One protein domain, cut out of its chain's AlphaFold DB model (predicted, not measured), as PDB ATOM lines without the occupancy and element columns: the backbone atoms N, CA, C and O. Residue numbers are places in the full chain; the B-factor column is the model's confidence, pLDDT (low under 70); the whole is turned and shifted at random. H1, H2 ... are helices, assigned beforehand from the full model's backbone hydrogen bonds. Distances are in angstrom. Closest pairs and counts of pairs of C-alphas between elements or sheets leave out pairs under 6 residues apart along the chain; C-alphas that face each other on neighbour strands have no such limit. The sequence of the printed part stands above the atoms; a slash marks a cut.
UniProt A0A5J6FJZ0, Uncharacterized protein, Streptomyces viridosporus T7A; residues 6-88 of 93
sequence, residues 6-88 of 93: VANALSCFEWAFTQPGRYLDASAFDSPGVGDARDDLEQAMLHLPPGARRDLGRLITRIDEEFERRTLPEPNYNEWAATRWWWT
ATOM      1  N   VAL A   6     -23.278  51.074  52.519       95.62
ATOM      2  CA  VAL A   6     -23.814  49.768  52.951       95.62
ATOM      3  C   VAL A   6     -25.102  49.923  53.756       95.62
ATOM      4  O   VAL A   6     -26.066  49.216  53.495       95.62
ATOM      5  N   ALA A   7     -25.139  50.842  54.723       96.19
ATOM      6  CA  ALA A   7     -26.327  51.044  55.550       96.19
ATOM      7  C   ALA A   7     -27.517  51.521  54.704       96.19
ATOM      8  O   ALA A   7     -28.609  50.974  54.819       96.19
ATOM      9  N   ASN A   8     -27.283  52.470  53.797       96.81
ATOM     10  CA  ASN A   8     -28.314  52.993  52.905       96.81
ATOM     11  C   ASN A   8     -28.808  51.931  51.914       96.81
ATOM     12  O   ASN A   8     -30.010  51.825  51.691       96.81
ATOM     13  N   ALA A   9     -27.907  51.102  51.379       97.50
ATOM     14  CA  ALA A   9     -28.275  49.984  50.520       97.50
ATOM     15  C   ALA A   9     -29.161  48.965  51.255       97.50
ATOM     16  O   ALA A   9     -30.185  48.542  50.723       97.50
ATOM     17  N   LEU A  10     -28.812  48.606  52.496       97.06
ATOM     18  CA  LEU A  10     -29.627  47.700  53.309       97.06
ATOM     19  C   LEU A  10     -31.005  48.296  53.617       97.06
ATOM     20  O   LEU A  10     -32.009  47.617  53.416       97.06
ATOM     21  N   SER A  11     -31.074  49.572  54.007       96.94
ATOM     22  CA  SER A  11     -32.352  50.256  54.236       96.94
ATOM     23  C   SER A  11     -33.214  50.354  52.971       96.94
ATOM     24  O   SER A  11     -34.436  50.257  53.061       96.94
ATOM     25  N   CYS A  12     -32.604  50.502  51.789       97.12
ATOM     26  CA  CYS A  12     -33.315  50.478  50.509       97.12
ATOM     27  C   CYS A  12     -33.998  49.119  50.272       97.12
ATOM     28  O   CYS A  12     -35.191  49.075  49.973       97.12
ATOM     29  N   PHE A  13     -33.278  48.010  50.482       97.00
ATOM     30  CA  PHE A  13     -33.850  46.665  50.359       97.00
ATOM     31  C   PHE A  13     -34.915  46.372  51.414       97.00
ATOM     32  O   PHE A  13     -35.957  45.813  51.078       97.00
ATOM     33  N   GLU A  14     -34.695  46.774  52.666       96.25
ATOM     34  CA  GLU A  14     -35.702  46.645  53.724       96.25
ATOM     35  C   GLU A  14     -36.998  47.356  53.332       96.25
ATOM     36  O   GLU A  14     -38.066  46.744  53.333       96.25
ATOM     37  N   TRP A  15     -36.909  48.622  52.916       96.00
ATOM     38  CA  TRP A  15     -38.071  49.373  52.453       96.00
ATOM     39  C   TRP A  15     -38.743  48.693  51.249       96.00
ATOM     40  O   TRP A  15     -39.951  48.452  51.283       96.00
ATOM     41  N   ALA A  16     -37.984  48.296  50.224       95.44
ATOM     42  CA  ALA A  16     -38.533  47.669  49.021       95.44
ATOM     43  C   ALA A  16     -39.237  46.331  49.317       95.44
ATOM     44  O   ALA A  16     -40.289  46.030  48.748       95.44
ATOM     45  N   PHE A  17     -38.697  45.521  50.230       95.25
ATOM     46  CA  PHE A  17     -39.277  44.228  50.602       95.25
ATOM     47  C   PHE A  17     -40.467  44.349  51.558       95.25
ATOM     48  O   PHE A  17     -41.289  43.437  51.615       95.25
ATOM     49  N   THR A  18     -40.632  45.486  52.241       95.06
ATOM     50  CA  THR A  18     -41.859  45.768  53.008       95.06
ATOM     51  C   THR A  18     -43.049  46.176  52.137       95.06
ATOM     52  O   THR A  18     -44.186  46.128  52.609       95.06
ATOM     53  N   GLN A  19     -42.824  46.542  50.868       92.94
ATOM     54  CA  GLN A  19     -43.910  46.924  49.966       92.94
ATOM     55  C   GLN A  19     -44.874  45.746  49.725       92.94
ATOM     56  O   GLN A  19     -44.429  44.604  49.537       92.94
ATOM     57  N   PRO A  20     -46.196  45.982  49.706       91.50
ATOM     58  CA  PRO A  20     -47.166  44.937  49.406       91.50
ATOM     59  C   PRO A  20     -47.056  44.477  47.944       91.50
ATOM     60  O   PRO A  20     -46.455  45.143  47.109       91.50
ATOM     61  N   GLY A  21     -47.675  43.339  47.626       90.19
ATOM     62  CA  GLY A  21     -47.703  42.797  46.265       90.19
ATOM     63  C   GLY A  21     -46.669  41.701  46.016       90.19
ATOM     64  O   GLY A  21     -45.801  41.412  46.841       90.19
ATOM     65  N   ARG A  22     -46.813  41.011  44.883       91.00
ATOM     66  CA  ARG A  22     -45.880  39.942  44.505       91.00
ATOM     67  C   ARG A  22     -44.577  40.505  43.951       91.00
ATOM     68  O   ARG A  22     -43.531  39.928  44.232       91.00
ATOM     69  N   TYR A  23     -44.651  41.585  43.188       93.81
ATOM     70  CA  TYR A  23     -43.500  42.194  42.541       93.81
ATOM     71  C   TYR A  23     -43.259  43.604  43.075       93.81
ATOM     72  O   TYR A  23     -44.155  44.216  43.656       93.81
ATOM     73  N   LEU A  24     -42.026  44.086  42.926       93.06
ATOM     74  CA  LEU A  24     -41.660  45.448  43.289       93.06
ATOM     75  C   LEU A  24     -42.290  46.449  42.321       93.06
ATOM     76  O   LEU A  24     -42.245  46.262  41.105       93.06
ATOM     77  N   ASP A  25     -42.805  47.533  42.892       90.44
ATOM     78  CA  ASP A  25     -43.228  48.713  42.150       90.44
ATOM     79  C   ASP A  25     -42.044  49.348  41.400       90.44
ATOM     80  O   ASP A  25     -40.895  49.278  41.856       90.44
ATOM     81  N   ALA A  26     -42.320  49.999  40.267       88.12
ATOM     82  CA  ALA A  26     -41.306  50.691  39.476       88.12
ATOM     83  C   ALA A  26     -40.491  51.700  40.302       88.12
ATOM     84  O   ALA A  26     -39.280  51.805  40.089       88.12
ATOM     85  N   SER A  27     -41.116  52.373  41.276       90.25
ATOM     86  CA  SER A  27     -40.462  53.354  42.152       90.25
ATOM     87  C   SER A  27     -39.347  52.763  43.010       90.25
ATOM     88  O   SER A  27     -38.434  53.482  43.406       90.25
ATOM     89  N   ALA A  28     -39.340  51.446  43.250       92.50
ATOM     90  CA  ALA A  28     -38.231  50.808  43.953       92.50
ATOM     91  C   ALA A  28     -36.910  50.868  43.176       92.50
ATOM     92  O   ALA A  28     -35.842  50.683  43.757       92.50
ATOM     93  N   PHE A  29     -36.970  51.141  41.872       91.75
ATOM     94  CA  PHE A  29     -35.813  51.290  40.997       91.75
ATOM     95  C   PHE A  29     -35.443  52.753  40.728       91.75
ATOM     96  O   PHE A  29     -34.469  52.989  40.009       91.75
ATOM     97  N   ASP A  30     -36.197  53.717  41.262       90.50
ATOM     98  CA  ASP A  30     -35.896  55.138  41.094       90.50
ATOM     99  C   ASP A  30     -34.649  55.503  41.896       90.50
ATOM    100  O   ASP A  30     -34.537  55.175  43.074       90.50
ATOM    101  N   SER A  31     -33.689  56.165  41.247       85.81
ATOM    102  CA  SER A  31     -32.365  56.374  41.833       85.81
ATOM    103  C   SER A  31     -32.400  57.341  43.035       85.81
ATOM    104  O   SER A  31     -32.939  58.446  42.899       85.81
ATOM    105  N   PRO A  32     -31.781  56.990  44.183       86.38
ATOM    106  CA  PRO A  32     -31.110  55.717  44.457       86.38
ATOM    107  C   PRO A  32     -32.107  54.574  44.714       86.38
ATOM    108  O   PRO A  32     -32.854  54.606  45.692       86.38
ATOM    109  N   GLY A  33     -32.072  53.552  43.854       93.25
ATOM    110  CA  GLY A  33     -33.007  52.424  43.881       93.25
ATOM    111  C   GLY A  33     -32.332  51.091  44.201       93.25
ATOM    112  O   GLY A  33     -31.115  51.016  44.375       93.25
ATOM    113  N   VAL A  34     -33.104  50.002  44.211       94.94
ATOM    114  CA  VAL A  34     -32.611  48.645  44.535       94.94
ATOM    115  C   VAL A  34     -31.452  48.176  43.640       94.94
ATOM    116  O   VAL A  34     -30.607  47.401  44.082       94.94
ATOM    117  N   GLY A  35     -31.370  48.673  42.399       94.69
ATOM    118  CA  GLY A  35     -30.237  48.413  41.505       94.69
ATOM    119  C   GLY A  35     -28.949  49.103  41.962       94.69
ATOM    120  O   GLY A  35     -27.907  48.456  42.060       94.69
ATOM    121  N   ASP A  36     -29.038  50.387  42.321       94.75
ATOM    122  CA  ASP A  36     -27.915  51.167  42.861       94.75
ATOM    123  C   ASP A  36     -27.452  50.594  44.209       94.75
ATOM    124  O   ASP A  36     -26.259  50.409  44.448       94.75
ATOM    125  N   ALA A  37     -28.407  50.224  45.069       96.81
ATOM    126  CA  ALA A  37     -28.137  49.569  46.343       96.81
ATOM    127  C   ALA A  37     -27.361  48.256  46.153       96.81
ATOM    128  O   ALA A  37     -26.432  47.963  46.909       96.81
ATOM    129  N   ARG A  38     -27.700  47.460  45.130       96.94
ATOM    130  CA  ARG A  38     -26.992  46.207  44.853       96.94
ATOM    131  C   ARG A  38     -25.563  46.426  44.358       96.94
ATOM    132  O   ARG A  38     -24.676  45.663  44.760       96.94
ATOM    133  N   ASP A  39     -25.346  47.453  43.536       95.81
ATOM    134  CA  ASP A  39     -24.014  47.885  43.096       95.81
ATOM    135  C   ASP A  39     -23.171  48.329  44.311       95.81
ATOM    136  O   ASP A  39     -22.018  47.915  44.449       95.81
ATOM    137  N   ASP A  40     -23.749  49.085  45.250       97.19
ATOM    138  CA  ASP A  40     -23.064  49.516  46.478       97.19
ATOM    139  C   ASP A  40     -22.639  48.331  47.368       97.19
ATOM    140  O   ASP A  40     -21.521  48.317  47.898       97.19
ATOM    141  N   LEU A  41     -23.484  47.299  47.504       96.88
ATOM    142  CA  LEU A  41     -23.136  46.078  48.245       96.88
ATOM    143  C   LEU A  41     -22.020  45.277  47.558       96.88
ATOM    144  O   LEU A  41     -21.120  44.771  48.237       96.88
ATOM    145  N   GLU A  42     -22.035  45.190  46.225       95.19
ATOM    146  CA  GLU A  42     -20.956  44.558  45.456       95.19
ATOM    147  C   GLU A  42     -19.629  45.293  45.662       95.19
ATOM    148  O   GLU A  42     -18.613  44.676  45.998       95.19
ATOM    149  N   GLN A  43     -19.642  46.624  45.542       96.00
ATOM    150  CA  GLN A  43     -18.463  47.448  45.796       96.00
ATOM    151  C   GLN A  43     -17.962  47.280  47.232       96.00
ATOM    152  O   GLN A  43     -16.753  47.219  47.465       96.00
ATOM    153  N   ALA A  44     -18.859  47.137  48.209       96.25
ATOM    154  CA  ALA A  44     -18.468  46.890  49.589       96.25
ATOM    155  C   ALA A  44     -17.725  45.576  49.790       96.25
ATOM    156  O   ALA A  44     -16.705  45.561  50.485       96.25
ATOM    157  N   MET A  45     -18.148  44.499  49.128       96.06
ATOM    158  CA  MET A  45     -17.433  43.228  49.207       96.06
ATOM    159  C   MET A  45     -15.957  43.367  48.817       96.06
ATOM    160  O   MET A  45     -15.106  42.755  49.469       96.06
ATOM    161  N   LEU A  46     -15.625  44.194  47.819       94.94
ATOM    162  CA  LEU A  46     -14.252  44.372  47.330       94.94
ATOM    163  C   LEU A  46     -13.288  44.898  48.402       94.94
ATOM    164  O   LEU A  46     -12.105  44.561  48.371       94.94
ATOM    165  N   HIS A  47     -13.792  45.632  49.393       94.44
ATOM    166  CA  HIS A  47     -12.975  46.291  50.416       94.44
ATOM    167  C   HIS A  47     -12.961  45.576  51.776       94.44
ATOM    168  O   HIS A  47     -12.204  45.969  52.664       94.44
ATOM    169  N   LEU A  48     -13.773  44.533  51.962       94.31
ATOM    170  CA  LEU A  48     -13.884  43.838  53.246       94.31
ATOM    171  C   LEU A  48     -12.809  42.756  53.450       94.31
ATOM    172  O   LEU A  48     -12.460  42.043  52.503       94.31
ATOM    173  N   PRO A  49     -12.348  42.546  54.702       96.56
ATOM    174  CA  PRO A  49     -11.530  41.390  55.048       96.56
ATOM    175  C   PRO A  49     -12.325  40.081  54.870       96.56
ATOM    176  O   PRO A  49     -13.558  40.096  54.919       96.56
ATOM    177  N   PRO A  50     -11.657  38.916  54.729       96.06
ATOM    178  CA  PRO A  50     -12.312  37.662  54.342       96.06
ATOM    179  C   PRO A  50     -13.504  37.237  55.214       96.06
ATOM    180  O   PRO A  50     -14.490  36.727  54.687       96.06
ATOM    181  N   GLY A  51     -13.431  37.449  56.534       96.88
ATOM    182  CA  GLY A  51     -14.529  37.136  57.459       96.88
ATOM    183  C   GLY A  51     -15.773  37.982  57.185       96.88
ATOM    184  O   GLY A  51     -16.823  37.441  56.850       96.88
ATOM    185  N   ALA A  52     -15.622  39.308  57.215       95.31
ATOM    186  CA  ALA A  52     -16.713  40.242  56.948       95.31
ATOM    187  C   ALA A  52     -17.268  40.104  55.520       95.31
ATOM    188  O   ALA A  52     -18.477  40.179  55.319       95.31
ATOM    189  N   ARG A  53     -16.407  39.830  54.529       97.06
ATOM    190  CA  ARG A  53     -16.832  39.546  53.151       97.06
ATOM    191  C   ARG A  53     -17.737  38.316  53.081       97.06
ATOM    192  O   ARG A  53     -18.720  38.337  52.348       97.06
ATOM    193  N   ARG A  54     -17.429  37.249  53.829       97.12
ATOM    194  CA  ARG A  54     -18.261  36.035  53.880       97.12
ATOM    195  C   ARG A  54     -19.623  36.314  54.509       97.12
ATOM    196  O   ARG A  54     -20.630  35.803  54.024       97.12
ATOM    197  N   ASP A  55     -19.651  37.096  55.579       97.12
ATOM    198  CA  ASP A  55     -20.897  37.420  56.273       97.12
ATOM    199  C   ASP A  55     -21.789  38.329  55.426       97.12
ATOM    200  O   ASP A  55     -22.966  38.019  55.248       97.12
ATOM    201  N   LEU A  56     -21.215  39.365  54.799       95.94
ATOM    202  CA  LEU A  56     -21.940  40.196  53.840       95.94
ATOM    203  C   LEU A  56     -22.407  39.383  52.624       95.94
ATOM    204  O   LEU A  56     -23.544  39.536  52.196       95.94
ATOM    205  N   GLY A  57     -21.577  38.469  52.112       97.44
ATOM    206  CA  GLY A  57     -21.949  37.592  51.002       97.44
ATOM    207  C   GLY A  57     -23.186  36.743  51.308       97.44
ATOM    208  O   GLY A  57     -24.085  36.657  50.482       97.44
ATOM    209  N   ARG A  58     -23.290  36.189  52.523       97.88
ATOM    210  CA  ARG A  58     -24.487  35.442  52.955       97.88
ATOM    211  C   ARG A  58     -25.739  36.312  53.034       97.88
ATOM    212  O   ARG A  58     -26.832  35.818  52.765       97.88
ATOM    213  N   LEU A  59     -25.594  37.574  53.432       97.38
ATOM    214  CA  LEU A  59     -26.703  38.524  53.449       97.38
ATOM    215  C   LEU A  59     -27.141  38.882  52.024       97.38
ATOM    216  O   LEU A  59     -28.328  38.805  51.726       97.38
ATOM    217  N   ILE A  60     -26.183  39.185  51.142       97.31
ATOM    218  CA  ILE A  60     -26.436  39.463  49.724       97.31
ATOM    219  C   ILE A  60     -27.151  38.291  49.059       97.31
ATOM    220  O   ILE A  60     -28.113  38.531  48.351       97.31
ATOM    221  N   THR A  61     -26.765  37.037  49.322       97.56
ATOM    222  CA  THR A  61     -27.466  35.874  48.752       97.56
ATOM    223  C   THR A  61     -28.962  35.886  49.070       97.56
ATOM    224  O   THR A  61     -29.772  35.681  48.178       97.56
ATOM    225  N   ARG A  62     -29.345  36.193  50.315       97.75
ATOM    226  CA  ARG A  62     -30.764  36.269  50.708       97.75
ATOM    227  C   ARG A  62     -31.482  37.453  50.065       97.75
ATOM    228  O   ARG A  62     -32.653  37.346  49.720       97.75
ATOM    229  N   ILE A  63     -30.785  38.583  49.937       97.62
ATOM    230  CA  ILE A  63     -31.302  39.763  49.239       97.62
ATOM    231  C   ILE A  63     -31.530  39.434  47.764       97.62
ATOM    232  O   ILE A  63     -32.594  39.743  47.247       97.62
ATOM    233  N   ASP A  64     -30.572  38.778  47.113       96.56
ATOM    234  CA  ASP A  64     -30.635  38.392  45.705       96.56
ATOM    235  C   ASP A  64     -31.780  37.403  45.460       96.56
ATOM    236  O   ASP A  64     -32.559  37.614  44.538       96.56
ATOM    237  N   GLU A  65     -31.960  36.395  46.320       96.06
ATOM    238  CA  GLU A  65     -33.090  35.453  46.252       96.06
ATOM    239  C   GLU A  65     -34.449  36.170  46.330       96.06
ATOM    240  O   GLU A  65     -35.357  35.909  45.535       96.06
ATOM    241  N   GLU A  66     -34.603  37.092  47.281       96.44
ATOM    242  CA  GLU A  66     -35.848  37.838  47.459       96.44
ATOM    243  C   GLU A  66     -36.071  38.851  46.330       96.44
ATOM    244  O   GLU A  66     -37.180  38.968  45.806       96.44
ATOM    245  N   PHE A  67     -35.018  39.545  45.904       94.81
ATOM    246  CA  PHE A  67     -35.069  40.482  44.792       94.81
ATOM    247  C   PHE A  67     -35.435  39.757  43.496       94.81
ATOM    248  O   PHE A  67     -36.299  40.218  42.748       94.81
ATOM    249  N   GLU A  68     -34.863  38.576  43.268       93.25
ATOM    250  CA  GLU A  68     -35.215  37.708  42.158       93.25
ATOM    251  C   GLU A  68     -36.695  37.308  42.237       93.25
ATOM    252  O   GLU A  68     -37.450  37.511  41.285       93.25
ATOM    253  N   ARG A  69     -37.158  36.821  43.391       93.75
ATOM    254  CA  ARG A  69     -38.556  36.417  43.600       93.75
ATOM    255  C   ARG A  69     -39.554  37.554  43.360       93.75
ATOM    256  O   ARG A  69     -40.660  37.305  42.872       93.75
ATOM    257  N   ARG A  70     -39.173  38.779  43.726       94.00
ATOM    258  CA  ARG A  70     -39.994  39.997  43.671       94.00
ATOM    259  C   ARG A  70     -39.848  40.763  42.356       94.00
ATOM    260  O   ARG A  70     -40.365  41.869  42.232       94.00
ATOM    261  N   THR A  71     -39.171  40.207  41.357       92.62
ATOM    262  CA  THR A  71     -39.019  40.846  40.045       92.62
ATOM    263  C   THR A  71     -39.249  39.872  38.906       92.62
ATOM    264  O   THR A  71     -39.085  38.660  39.046       92.62
ATOM    265  N   LEU A  72     -39.647  40.404  37.754       88.50
ATOM    266  CA  LEU A  72     -39.836  39.594  36.562       88.50
ATOM    267  C   LEU A  72     -38.471  39.275  35.919       88.50
ATOM    268  O   LEU A  72     -37.587  40.139  35.897       88.50
ATOM    269  N   PRO A  73     -38.275  38.045  35.405       82.19
ATOM    270  CA  PRO A  73     -37.026  37.656  34.758       82.19
ATOM    271  C   PRO A  73     -36.751  38.509  33.512       82.19
ATOM    272  O   PRO A  73     -37.681  38.998  32.876       82.19
ATOM    273  N   GLU A  74     -35.477  38.662  33.150       78.25
ATOM    274  CA  GLU A  74     -35.079  39.292  31.883       78.25
ATOM    275  C   GLU A  74     -35.521  38.402  30.706       78.25
ATOM    276  O   GLU A  74     -35.080  37.250  30.637       78.25
ATOM    277  N   PRO A  75     -36.369  38.885  29.779       71.81
ATOM    278  CA  PRO A  75     -36.787  38.104  28.617       71.81
ATOM    279  C   PRO A  75     -35.634  37.773  27.656       71.81
ATOM    280  O   PRO A  75     -35.710  36.766  26.955       71.81
ATOM    281  N   ASN A  76     -34.570  38.579  27.626       74.62
ATOM    282  CA  ASN A  76     -33.436  38.428  26.714       74.62
ATOM    283  C   ASN A  76     -32.128  38.184  27.479       74.62
ATOM    284  O   ASN A  76     -31.228  39.028  27.485       74.62
ATOM    285  N   TYR A  77     -32.021  37.025  28.135       75.25
ATOM    286  CA  TYR A  77     -30.819  36.653  28.884       75.25
ATOM    287  C   TYR A  77     -29.574  36.667  27.977       75.25
ATOM    288  O   TYR A  77     -29.473  35.901  27.019       75.25
ATOM    289  N   ASN A  78     -28.628  37.554  28.282       81.69
ATOM    290  CA  ASN A  78     -27.374  37.758  27.556       81.69
ATOM    291  C   ASN A  78     -26.187  37.848  28.540       81.69
ATOM    292  O   ASN A  78     -26.363  37.747  29.753       81.69
ATOM    293  N   GLU A  79     -24.962  38.039  28.042       82.00
ATOM    294  CA  GLU A  79     -23.759  38.127  28.896       82.00
ATOM    295  C   GLU A  79     -23.814  39.277  29.917       82.00
ATOM    296  O   GLU A  79     -23.287  39.167  31.027       82.00
ATOM    297  N   TRP A  80     -24.490  40.375  29.576       76.81
ATOM    298  CA  TRP A  80     -24.697  41.486  30.500       76.81
ATOM    299  C   TRP A  80     -25.663  41.096  31.629       76.81
ATOM    300  O   TRP A  80     -25.370  41.340  32.799       76.81
ATOM    301  N   ALA A  81     -26.740  40.372  31.308       79.62
ATOM    302  CA  ALA A  81     -27.633  39.778  32.299       79.62
ATOM    303  C   ALA A  81     -26.922  38.747  33.183       79.62
ATOM    304  O   ALA A  81     -27.241  38.646  34.357       79.62
ATOM    305  N   ALA A  82     -25.914  38.030  32.683       80.62
ATOM    306  CA  ALA A  82     -25.157  37.084  33.506       80.62
ATOM    307  C   ALA A  82     -24.302  37.765  34.593       80.62
ATOM    308  O   ALA A  82     -24.049  37.173  35.640       80.62
ATOM    309  N   THR A  83     -23.849  39.000  34.355       82.88
ATOM    310  CA  THR A  83     -22.939  39.721  35.265       82.88
ATOM    311  C   THR A  83     -23.636  40.781  36.113       82.88
ATOM    312  O   THR A  83     -23.176  41.071  37.213       82.88
ATOM    313  N   ARG A  84     -24.752  41.340  35.636       87.19
ATOM    314  CA  ARG A  84     -25.539  42.384  36.313       87.19
ATOM    315  C   ARG A  84     -27.039  42.103  36.235       87.19
ATOM    316  O   ARG A  84     -27.832  42.990  35.926       87.19
ATOM    317  N   TRP A  85     -27.434  40.864  36.514       89.00
ATOM    318  CA  TRP A  85     -28.810  40.376  36.352       89.00
ATOM    319  C   TRP A  85     -29.878  41.264  37.015       89.00
ATOM    320  O   TRP A  85     -30.997  41.353  36.518       89.00
ATOM    321  N   TRP A  86     -29.559  41.946  38.121       91.19
ATOM    322  CA  TRP A  86     -30.503  42.822  38.823       91.19
ATOM    323  C   TRP A  86     -30.873  44.079  38.025       91.19
ATOM    324  O   TRP A  86     -31.991  44.579  38.147       91.19
ATOM    325  N   TRP A  87     -29.973  44.564  37.164       88.94
ATOM    326  CA  TRP A  87     -30.245  45.673  36.245       88.94
ATOM    327  C   TRP A  87     -31.105  45.262  35.051       88.94
ATOM    328  O   TRP A  87     -31.708  46.120  34.409       88.94
ATOM    329  N   THR A  88     -31.184  43.962  34.769       86.62
ATOM    330  CA  THR A  88     -31.908  43.417  33.615       86.62
ATOM    331  C   THR A  88     -33.316  42.951  33.987       86.62
ATOM    332  O   THR A  88     -34.040  42.386  33.176       86.62
TER     333      THR A  88
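Overview. This is residues 6 to 88 of the 93 residues of an uncharacterized protein of Streptomyces viridosporus T7A (UniProt A0A5J6FJZ0). Three longer helices, H1, H3 and H4, make an up-and-down bundle, each running against the one before it, with their centres in a triangle. The short H2 sits by one end of H1 and H3, and residues 70 to 88 loop away from H4 and fold back with two short helices, H5 lying farther out and H6 nearer the bundle. The printed part has 83 residues with six named helices, H1 to H6 in chain order, and no named strand; its class is all helix. It is compact, with a radius of gyration of the C-alphas of 12.9 A and spans of 35 by 30 by 21 A.

Along the chain. Find C-alpha 6 at (-23.814, 49.768, 52.951); from there H1 runs through residues 6 to 18, 18.5 A. Next come H2, residues 26 to 29, 5.7 A, and H3, residues 34 to 47, 20.6 A. H4, residues 50 to 69, starts at C-alpha 50, (-12.312, 37.662, 54.342), and runs 28.4 A. H5, residues 79 to 83, spans 6.6 A, and H6, residues 85 to 88, 5.1 A, ending at (-31.908, 43.417, 33.615).

Arrangement. Start from H3, the hub. It touches H1, closest at the C-alphas of Ala 9 and Ala 37, 4.2 A, opposite ways at a shallow tilt of 34 degrees, only just short of steep. H3 and H4 form a helical hairpin at 17 degrees; residues 41 to 46 of H3 touch residues 53 to 60 of H4, closest at C-alphas 45 and 53, 5.4 A. H6 only just touches H3, at residues 35 to 38 of H3, with 3 pairs of C-alphas within 8 A, the closest being Gly 35 and Trp 87, 5.9 A. H1 and H4 are close but not clearly touching, as are H2 and H3, whose closest C-alphas, 28 and 34, are 6.0 A apart. H5 is apart from H1, H2, H3 and H4. In H1 and H5 every O i to N i+4 pair is within hydrogen-bond range, against 8 of 10 in H3 and 15 of 16 in H4; H2 and H6 are too short for such a pair.

Size, cuts and confidence. The two C-alphas farthest apart are those of Gly 21 and Pro 49, 37.3 A. The printed part has no cut and no long link. Mean pLDDT of the printed part is 92.3, and no printed residue is under 70.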